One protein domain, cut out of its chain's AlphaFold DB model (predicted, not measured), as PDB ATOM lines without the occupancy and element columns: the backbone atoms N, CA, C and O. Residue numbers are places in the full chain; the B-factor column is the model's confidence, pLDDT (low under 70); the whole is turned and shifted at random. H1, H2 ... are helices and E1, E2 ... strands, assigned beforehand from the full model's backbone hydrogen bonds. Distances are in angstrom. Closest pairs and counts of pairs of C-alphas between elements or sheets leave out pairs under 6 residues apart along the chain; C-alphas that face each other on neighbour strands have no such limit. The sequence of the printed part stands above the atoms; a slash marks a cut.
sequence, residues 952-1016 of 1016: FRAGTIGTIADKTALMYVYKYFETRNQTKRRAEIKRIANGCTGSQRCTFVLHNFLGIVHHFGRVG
ATOM      1  N   PHE A 952     216.112  48.524  -4.136       83.44
ATOM      2  CA  PHE A 952     214.816  49.165  -3.936       83.44
ATOM      3  C   PHE A 952     214.725  49.712  -2.518       83.44
ATOM      4  O   PHE A 952     215.237  49.130  -1.564       83.44
ATOM      5  N   ARG A 953     214.065  50.857  -2.361       84.19
ATOM      6  CA  ARG A 953     213.781  51.395  -1.029       84.19
ATOM      7  C   ARG A 953     212.584  50.667  -0.445       84.19
ATOM      8  O   ARG A 953     211.593  50.459  -1.146       84.19
ATOM      9  N   ALA A 954     212.654  50.312   0.831       86.00
ATOM     10  CA  ALA A 954     211.513  49.696   1.489       86.00
ATOM     11  C   ALA A 954     210.356  50.702   1.613       86.00
ATOM     12  O   ALA A 954     210.540  51.846   2.036       86.00
ATOM     13  N   GLY A 955     209.158  50.279   1.215       87.56
ATOM     14  CA  GLY A 955     207.937  51.067   1.352       87.56
ATOM     15  C   GLY A 955     207.282  50.872   2.720       87.56
ATOM     16  O   GLY A 955     207.430  49.824   3.343       87.56
ATOM     17  N   THR A 956     206.512  51.861   3.168       89.12
ATOM     18  CA  THR A 956     205.593  51.724   4.305       89.12
ATOM     19  C   THR A 956     204.169  52.061   3.906       89.12
ATOM     20  O   THR A 956     203.917  52.835   2.979       89.12
ATOM     21  N   ILE A 957     203.224  51.481   4.640       92.69
ATOM     22  CA  ILE A 957     201.797  51.739   4.478       92.69
ATOM     23  C   ILE A 957     201.372  52.696   5.587       92.69
ATOM     24  O   ILE A 957     201.508  52.402   6.772       92.69
ATOM     25  N   GLY A 958     200.870  53.862   5.193       92.19
ATOM     26  CA  GLY A 958     200.253  54.819   6.095       92.19
ATOM     27  C   GLY A 958     198.781  54.495   6.288       92.19
ATOM     28  O   GLY A 958     197.997  54.600   5.343       92.19
ATOM     29  N   THR A 959     198.401  54.151   7.513       94.25
ATOM     30  CA  THR A 959     197.021  53.831   7.889       94.25
ATOM     31  C   THR A 959     196.371  54.960   8.690       94.25
ATOM     32  O   THR A 959     197.036  55.876   9.192       94.25
ATOM     33  N   ILE A 960     195.044  54.927   8.803       93.56
ATOM     34  CA  ILE A 960     194.295  55.828   9.679       93.56
ATOM     35  C   ILE A 960     194.562  55.434  11.138       93.56
ATOM     36  O   ILE A 960     194.116  54.388  11.607       93.56
ATOM     37  N   ALA A 961     195.260  56.305  11.866       93.88
ATOM     38  CA  ALA A 961     195.453  56.193  13.312       93.88
ATOM     39  C   ALA A 961     194.299  56.842  14.101       93.88
ATOM     40  O   ALA A 961     193.609  57.725  13.583       93.88
ATOM     41  N   ASP A 962     194.162  56.497  15.384       92.25
ATOM     42  CA  ASP A 962     193.071  56.910  16.285       92.25
ATOM     43  C   ASP A 962     192.716  58.401  16.215       92.25
ATOM     44  O   ASP A 962     191.555  58.769  16.042       92.25
ATOM     45  N   LYS A 963     193.716  59.292  16.294       93.44
ATOM     46  CA  LYS A 963     193.492  60.751  16.239       93.44
ATOM     47  C   LYS A 963     192.855  61.193  14.920       93.44
ATOM     48  O   LYS A 963     192.024  62.097  14.910       93.44
ATOM     49  N   THR A 964     193.263  60.573  13.815       93.62
ATOM     50  CA  THR A 964     192.736  60.885  12.481       93.62
ATOM     51  C   THR A 964     191.320  60.339  12.332       93.62
ATOM     52  O   THR A 964     190.448  61.065  11.864       93.62
ATOM     53  N   ALA A 965     191.072  59.109  12.791       95.12
ATOM     54  CA  ALA A 965     189.739  58.515  12.781       95.12
ATOM     55  C   ALA A 965     188.742  59.351  13.596       95.12
ATOM     56  O   ALA A 965     187.686  59.711  13.084       95.12
ATOM     57  N   LEU A 966     189.108  59.756  14.821       95.19
ATOM     58  CA  LEU A 966     188.285  60.643  15.651       95.19
ATOM     59  C   LEU A 966     187.922  61.928  14.902       95.19
ATOM     60  O   LEU A 966     186.755  62.302  14.867       95.19
ATOM     61  N   MET A 967     188.899  62.580  14.266       94.75
ATOM     62  CA  MET A 967     188.661  63.799  13.488       94.75
ATOM     63  C   MET A 967     187.654  63.579  12.347       94.75
ATOM     64  O   MET A 967     186.818  64.450  12.115       94.75
ATOM     65  N   TYR A 968     187.717  62.445  11.638       94.69
ATOM     66  CA  TYR A 968     186.769  62.134  10.561       94.69
ATOM     67  C   TYR A 968     185.349  61.971  11.101       94.69
ATOM     68  O   TYR A 968     184.428  62.599  10.583       94.69
ATOM     69  N   VAL A 969     185.187  61.207  12.182       96.12
ATOM     70  CA  VAL A 969     183.883  60.978  12.817       96.12
ATOM     71  C   VAL A 969     183.304  62.276  13.386       96.12
ATOM     72  O   VAL A 969     182.135  62.577  13.150       96.12
ATOM     73  N   TYR A 970     184.116  63.082  14.083       94.12
ATOM     74  CA  TYR A 970     183.694  64.391  14.596       94.12
ATOM     75  C   TYR A 970     183.167  65.277  13.474       94.12
ATOM     76  O   TYR A 970     182.054  65.790  13.564       94.12
ATOM     77  N   LYS A 971     183.949  65.414  12.399       94.38
ATOM     78  CA  LYS A 971     183.580  66.255  11.265       94.38
ATOM     79  C   LYS A 971     182.316  65.754  10.567       94.38
ATOM     80  O   LYS A 971     181.474  66.570  10.217       94.38
ATOM     81  N   TYR A 972     182.174  64.439  10.400       95.56
ATOM     82  CA  TYR A 972     181.007  63.824   9.767       95.56
ATOM     83  C   TYR A 972     179.698  64.195  10.482       95.56
ATOM     84  O   TYR A 972     178.731  64.594   9.829       95.56
ATOM     85  N   PHE A 973     179.668  64.088  11.815       94.44
ATOM     86  CA  PHE A 973     178.487  64.442  12.608       94.44
ATOM     87  C   PHE A 973     178.291  65.961  12.714       94.44
ATOM     88  O   PHE A 973     177.157  66.433  12.611       94.44
ATOM     89  N   GLU A 974     179.377  66.733  12.832       93.31
ATOM     90  CA  GLU A 974     179.346  68.201  12.860       93.31
ATOM     91  C   GLU A 974     178.688  68.775  11.596       93.31
ATOM     92  O   GLU A 974     177.764  69.582  11.695       93.31
ATOM     93  N   THR A 975     179.075  68.312  10.402       92.50
ATOM     94  CA  THR A 975     178.495  68.798   9.136       92.50
ATOM     95  C   THR A 975     177.024  68.427   8.957       92.50
ATOM     96  O   THR A 975     176.345  69.012   8.115       92.50
ATOM     97  N   ARG A 976     176.523  67.471   9.745       93.06
ATOM     98  CA  ARG A 976     175.126  67.014   9.756       93.06
ATOM     99  C   ARG A 976     174.324  67.607  10.919       93.06
ATOM    100  O   ARG A 976     173.164  67.245  11.091       93.06
ATOM    101  N   ASN A 977     174.914  68.521  11.697       93.56
ATOM    102  CA  ASN A 977     174.333  69.096  12.916       93.56
ATOM    103  C   ASN A 977     173.874  68.029  13.927       93.56
ATOM    104  O   ASN A 977     172.884  68.208  14.635       93.56
ATOM    105  N   GLN A 978     174.589  66.905  13.988       91.00
ATOM    106  CA  GLN A 978     174.336  65.830  14.939       91.00
ATOM    107  C   GLN A 978     175.382  65.880  16.050       91.00
ATOM    108  O   GLN A 978     176.573  66.036  15.793       91.00
ATOM    109  N   THR A 979     174.943  65.725  17.298       86.00
ATOM    110  CA  THR A 979     175.847  65.608  18.450       86.00
ATOM    111  C   THR A 979     175.811  64.175  18.958       86.00
ATOM    112  O   THR A 979     174.738  63.628  19.207       86.00
ATOM    113  N   LYS A 980     176.984  63.561  19.108       90.44
ATOM    114  CA  LYS A 980     177.159  62.219  19.675       90.44
ATOM    115  C   LYS A 980     178.072  62.299  20.894       90.44
ATOM    116  O   LYS A 980     178.949  63.160  20.950       90.44
ATOM    117  N   ARG A 981     177.874  61.399  21.863       91.62
ATOM    118  CA  ARG A 981     178.733  61.309  23.056       91.62
ATOM    119  C   ARG A 981     180.162  60.949  22.643       91.62
ATOM    120  O   ARG A 981     180.358  60.203  21.682       91.62
ATOM    121  N   ARG A 982     181.171  61.381  23.402       91.00
ATOM    122  CA  ARG A 982     182.579  60.999  23.159       91.00
ATOM    123  C   ARG A 982     182.779  59.491  23.115       91.00
ATOM    124  O   ARG A 982     183.575  59.006  22.314       91.00
ATOM    125  N   ALA A 983     182.064  58.757  23.967       92.31
ATOM    126  CA  ALA A 983     182.124  57.301  24.004       92.31
ATOM    127  C   ALA A 983     181.703  56.679  22.660       92.31
ATOM    128  O   ALA A 983     182.371  55.767  22.175       92.31
ATOM    129  N   GLU A 984     180.660  57.228  22.035       93.25
ATOM    130  CA  GLU A 984     180.149  56.775  20.742       93.25
ATOM    131  C   GLU A 984     181.058  57.186  19.588       93.25
ATOM    132  O   GLU A 984     181.395  56.369  18.735       93.25
ATOM    133  N   ILE A 985     181.558  58.422  19.609       94.00
ATOM    134  CA  ILE A 985     182.529  58.893  18.617       94.00
ATOM    135  C   ILE A 985     183.791  58.025  18.644       94.00
ATOM    136  O   ILE A 985     184.296  57.647  17.589       94.00
ATOM    137  N   LYS A 986     184.276  57.645  19.835       92.88
ATOM    138  CA  LYS A 986     185.422  56.737  19.985       92.88
ATOM    139  C   LYS A 986     185.106  55.326  19.475       92.88
ATOM    140  O   LYS A 986     185.961  54.737  18.821       92.88
ATOM    141  N   ARG A 987     183.897  54.796  19.724       92.50
ATOM    142  CA  ARG A 987     183.451  53.499  19.178       92.50
ATOM    143  C   ARG A 987     183.505  53.502  17.652       92.50
ATOM    144  O   ARG A 987     184.164  52.646  17.073       92.50
ATOM    145  N   ILE A 988     182.861  54.483  17.022       94.06
ATOM    146  CA  ILE A 988     182.789  54.593  15.561       94.06
ATOM    147  C   ILE A 988     184.182  54.839  14.965       94.06
ATOM    148  O   ILE A 988     184.540  54.240  13.952       94.06
ATOM    149  N   ALA A 989     185.001  55.674  15.615       94.44
ATOM    150  CA  ALA A 989     186.360  55.953  15.164       94.44
ATOM    151  C   ALA A 989     187.221  54.688  15.137       94.44
ATOM    152  O   ALA A 989     187.943  54.485  14.166       94.44
ATOM    153  N   ASN A 990     187.104  53.810  16.138       92.06
ATOM    154  CA  ASN A 990     187.827  52.537  16.156       92.06
ATOM    155  C   ASN A 990     187.477  51.639  14.958       92.06
ATOM    156  O   ASN A 990     188.345  50.916  14.486       92.06
ATOM    157  N   GLY A 991     186.247  51.699  14.438       90.56
ATOM    158  CA  GLY A 991     185.861  50.968  13.224       90.56
ATOM    159  C   GLY A 991     186.505  51.508  11.940       90.56
ATOM    160  O   GLY A 991     186.580  50.802  10.942       90.56
ATOM    161  N   CYS A 992     187.020  52.741  11.966       92.88
ATOM    162  CA  CYS A 992     187.714  53.367  10.838       92.88
ATOM    163  C   CYS A 992     189.245  53.210  10.904       92.88
ATOM    164  O   CYS A 992     189.937  53.624   9.973       92.88
ATOM    165  N   THR A 993     189.813  52.711  12.009       93.88
ATOM    166  CA  THR A 993     191.274  52.641  12.168       93.88
ATOM    167  C   THR A 993     191.882  51.479  11.388       93.88
ATOM    168  O   THR A 993     191.262  50.446  11.128       93.88
ATOM    169  N   GLY A 994     193.144  51.649  10.995       91.50
ATOM    170  CA  GLY A 994     193.895  50.628  10.267       91.50
ATOM    171  C   GLY A 994     193.616  50.575   8.764       91.50
ATOM    172  O   GLY A 994     194.442  50.011   8.050       91.50
ATOM    173  N   SER A 995     192.546  51.203   8.260       92.12
ATOM    174  CA  SER A 995     192.363  51.389   6.815       92.12
ATOM    175  C   SER A 995     193.522  52.193   6.228       92.12
ATOM    176  O   SER A 995     194.001  53.168   6.819       92.12
ATOM    177  N   GLN A 996     193.998  51.764   5.068       92.56
ATOM    178  CA  GLN A 996     195.055  52.416   4.319       92.56
ATOM    179  C   GLN A 996     194.598  53.789   3.835       92.56
ATOM    180  O   GLN A 996     193.445  53.973   3.449       92.56
ATOM    181  N   ARG A 997     195.529  54.747   3.883       90.19
ATOM    182  CA  ARG A 997     195.338  56.125   3.412       90.19
ATOM    183  C   ARG A 997     196.376  56.558   2.378       90.19
ATOM    184  O   ARG A 997     196.148  57.488   1.610       90.19
ATOM    185  N   CYS A 998     197.585  56.011   2.466       89.56
ATOM    186  CA  CYS A 998     198.720  56.421   1.640       89.56
ATOM    187  C   CYS A 998     199.880  55.432   1.778       89.56
ATOM    188  O   CYS A 998     199.907  54.616   2.697       89.56
ATOM    189  N   THR A 999     200.877  55.554   0.908       90.31
ATOM    190  CA  THR A 999     202.164  54.859   1.018       90.31
ATOM    191  C   THR A 999     203.298  55.868   1.176       90.31
ATOM    192  O   THR A 999     203.232  56.984   0.655       90.31
ATOM    193  N   PHE A1000     204.337  55.485   1.912       85.38
ATOM    194  CA  PHE A1000     205.566  56.262   2.062       85.38
ATOM    195  C   PHE A1000     206.782  55.385   1.772       85.38
ATOM    196  O   PHE A1000     206.673  54.178   1.568       85.38
ATOM    197  N   VAL A1001     207.956  56.004   1.757       82.31
ATOM    198  CA  VAL A1001     209.236  55.314   1.609       82.31
ATOM    199  C   VAL A1001     209.982  55.418   2.934       82.31
ATOM    200  O   VAL A1001     210.044  56.502   3.516       82.31
ATOM    201  N   LEU A1002     210.545  54.309   3.420       74.06
ATOM    202  CA  LEU A1002     211.447  54.340   4.567       74.06
ATOM    203  C   LEU A1002     212.683  55.160   4.210       74.06
ATOM    204  O   LEU A1002     213.336  54.925   3.195       74.06
ATOM    205  N   HIS A1003     213.020  56.111   5.077       64.81
ATOM    206  CA  HIS A1003     214.165  56.988   4.853       64.81
ATOM    207  C   HIS A1003     215.505  56.241   4.860       64.81
ATOM    208  O   HIS A1003     216.417  56.668   4.164       64.81
ATOM    209  N   ASN A1004     215.612  55.132   5.600       67.69
ATOM    210  CA  ASN A1004     216.904  54.548   5.976       67.69
ATOM    211  C   ASN A1004     217.097  53.086   5.545       67.69
ATOM    212  O   ASN A1004     218.094  52.492   5.932       67.69
ATOM    213  N   PHE A1005     216.152  52.485   4.815       62.91
ATOM    214  CA  PHE A1005     216.199  51.050   4.516       62.91
ATOM    215  C   PHE A1005     216.182  50.784   3.012       62.91
ATOM    216  O   PHE A1005     215.300  51.258   2.284       62.91
ATOM    217  N   LEU A1006     217.151  49.990   2.562       66.81
ATOM    218  CA  LEU A1006     217.342  49.605   1.174       66.81
ATOM    219  C   LEU A1006     217.424  48.078   1.090       66.81
ATOM    220  O   LEU A1006     218.241  47.472   1.773       66.81
ATOM    221  N   GLY A1007     216.584  47.471   0.257       64.50
ATOM    222  CA  GLY A1007     216.667  46.054  -0.082       64.50
ATOM    223  C   GLY A1007     217.454  45.834  -1.375       64.50
ATOM    224  O   GLY A1007     217.493  46.711  -2.247       64.50
ATOM    225  N   ILE A1008     218.080  44.660  -1.498       65.94
ATOM    226  CA  ILE A1008     218.929  44.285  -2.635       65.94
ATOM    227  C   ILE A1008     218.410  42.970  -3.232       65.94
ATOM    228  O   ILE A1008     218.142  42.000  -2.531       65.94
ATOM    229  N   VAL A1009     218.246  42.930  -4.552       61.94
ATOM    230  CA  VAL A1009     217.735  41.765  -5.286       61.94
ATOM    231  C   VAL A1009     218.901  40.915  -5.790       61.94
ATOM    232  O   VAL A1009     219.802  41.411  -6.471       61.94
ATOM    233  N   HIS A1010     218.857  39.609  -5.523       53.09
ATOM    234  CA  HIS A1010     219.806  38.640  -6.065       53.09
ATOM    235  C   HIS A1010     219.664  38.498  -7.592       53.09
ATOM    236  O   HIS A1010     218.604  38.740  -8.172       53.09
ATOM    237  N   HIS A1011     220.722  38.018  -8.257       42.38
ATOM    238  CA  HIS A1011     220.866  37.912  -9.719       42.38
ATOM    239  C   HIS A1011     219.735  37.142 -10.449       42.38
ATOM    240  O   HIS A1011     219.627  37.233 -11.667       42.38
ATOM    241  N   PHE A1012     218.863  36.435  -9.719       33.50
ATOM    242  CA  PHE A1012     217.718  35.672 -10.237       33.50
ATOM    243  C   PHE A1012     216.336  36.272  -9.910       33.50
ATOM    244  O   PHE A1012     215.334  35.561  -9.948       33.50
ATOM    245  N   GLY A1013     216.247  37.564  -9.571       35.50
ATOM    246  CA  GLY A1013     214.955  38.220  -9.315       35.50
ATOM    247  C   GLY A1013     214.285  37.781  -8.008       35.50
ATOM    248  O   GLY A1013     213.066  37.864  -7.878       35.50
ATOM    249  N   ARG A1014     215.080  37.294  -7.049       35.66
ATOM    250  CA  ARG A1014     214.643  36.986  -5.684       35.66
ATOM    251  C   ARG A1014     215.198  38.047  -4.743       35.66
ATOM    252  O   ARG A1014     216.365  38.412  -4.859       35.66
ATOM    253  N   VAL A1015     214.343  38.566  -3.872       34.25
ATOM    254  CA  VAL A1015     214.712  39.580  -2.882       34.25
ATOM    255  C   VAL A1015     215.476  38.899  -1.748       34.25
ATOM    256  O   VAL A1015     215.002  37.883  -1.238       34.25
ATOM    257  N   GLY A1016     216.663  39.417  -1.438       29.92
ATOM    258  CA  GLY A1016     217.470  39.035  -0.282       29.92
ATOM    259  C   GLY A1016     217.299  40.016   0.859       29.92
ATOM    260  O   GLY A1016     217.003  41.202   0.567       29.92
TER     261      GLY A1016
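What this domain is: This is residues 952 to 1016 of the 1016 residues of the protein "DNA polymerase III PolC-type" of Epulopiscium sp. Nuni2H_MBin003 (UniProt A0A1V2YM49). A long, narrow ribbon of two strands, E1 and E2, has a small head of two helices, H1 and H2, at one end; the helices pack on each other as a V, open toward the link that joins them. The ribbon bends sharply within E2 toward its far end, where the tail of residues 1009 to 1016 folds back in a loop. The printed part has 65 residues, with two named strands and two named helices in the order E1, H1, H2, E2; the sheet's order is E1 - E2, antiparallel, and the class is mixed, helices and strands. The whole is extended, with a radius of gyration of the C-alphas of 18.8 A and spans of 60 by 17 by 16 A.

Where its parts are: E1, residues 952 to 959, begins at C-alpha 952 (214.816, 49.165, -3.936) and is 21.9 A long from first to last C-alpha. E2, residues 996 to 1008, is 26.2 A long, ends at C-alpha 1008 (218.929, 44.285, -2.635), and bends by 88 degrees at residue 1004. H1, residues 962 to 974, is 18.1 A long and ends at C-alpha 974 (179.346, 68.201, 12.860). H2, residues 982 to 991, is 14.5 A long.

How they stand to each other: E1 and E2 are antiparallel neighbours, with 154 degrees between their N-to-C directions. N 956 and O 1000 are within hydrogen-bond range at 2.8 A, and N 1007 and O 952 at 2.8 A. The C-alphas of Thr 959 and Gln 996 face each other at 4.3 A, and those of Phe 952 and Gly 1007 at 5.3 A. A tight link of 2 residues joins E1 to H1, and a tight link of 4 residues joins H2 to E2. H1 and H2 touch, the closest C-alphas being those of Ala 965 and Ala 989, 4.9 A apart. Their lines stand at a steep tilt of 64 degrees, and they run opposite ways. E1 and H2 are apart, and so are H1 and E2. In H1 and H2 every O i to N i+4 pair is within hydrogen-bond range.

The domain as a whole: In outline the printed part is a rod. The two C-alphas farthest apart are those of Asn 977, in the short link of 7 residues between H1 and H2, and His 1011, at 60.4 A. The first and last printed C-alphas, of Phe 952 and Gly 1016, are 11.1 A apart, and Gly 1016 is the chain's last residue. The printed part has no cut, and no link between named elements is long. The mean pLDDT of the printed part is 82.8; residues 1003 to 1016, of which 1003 to 1008 belong to E2, are under 70.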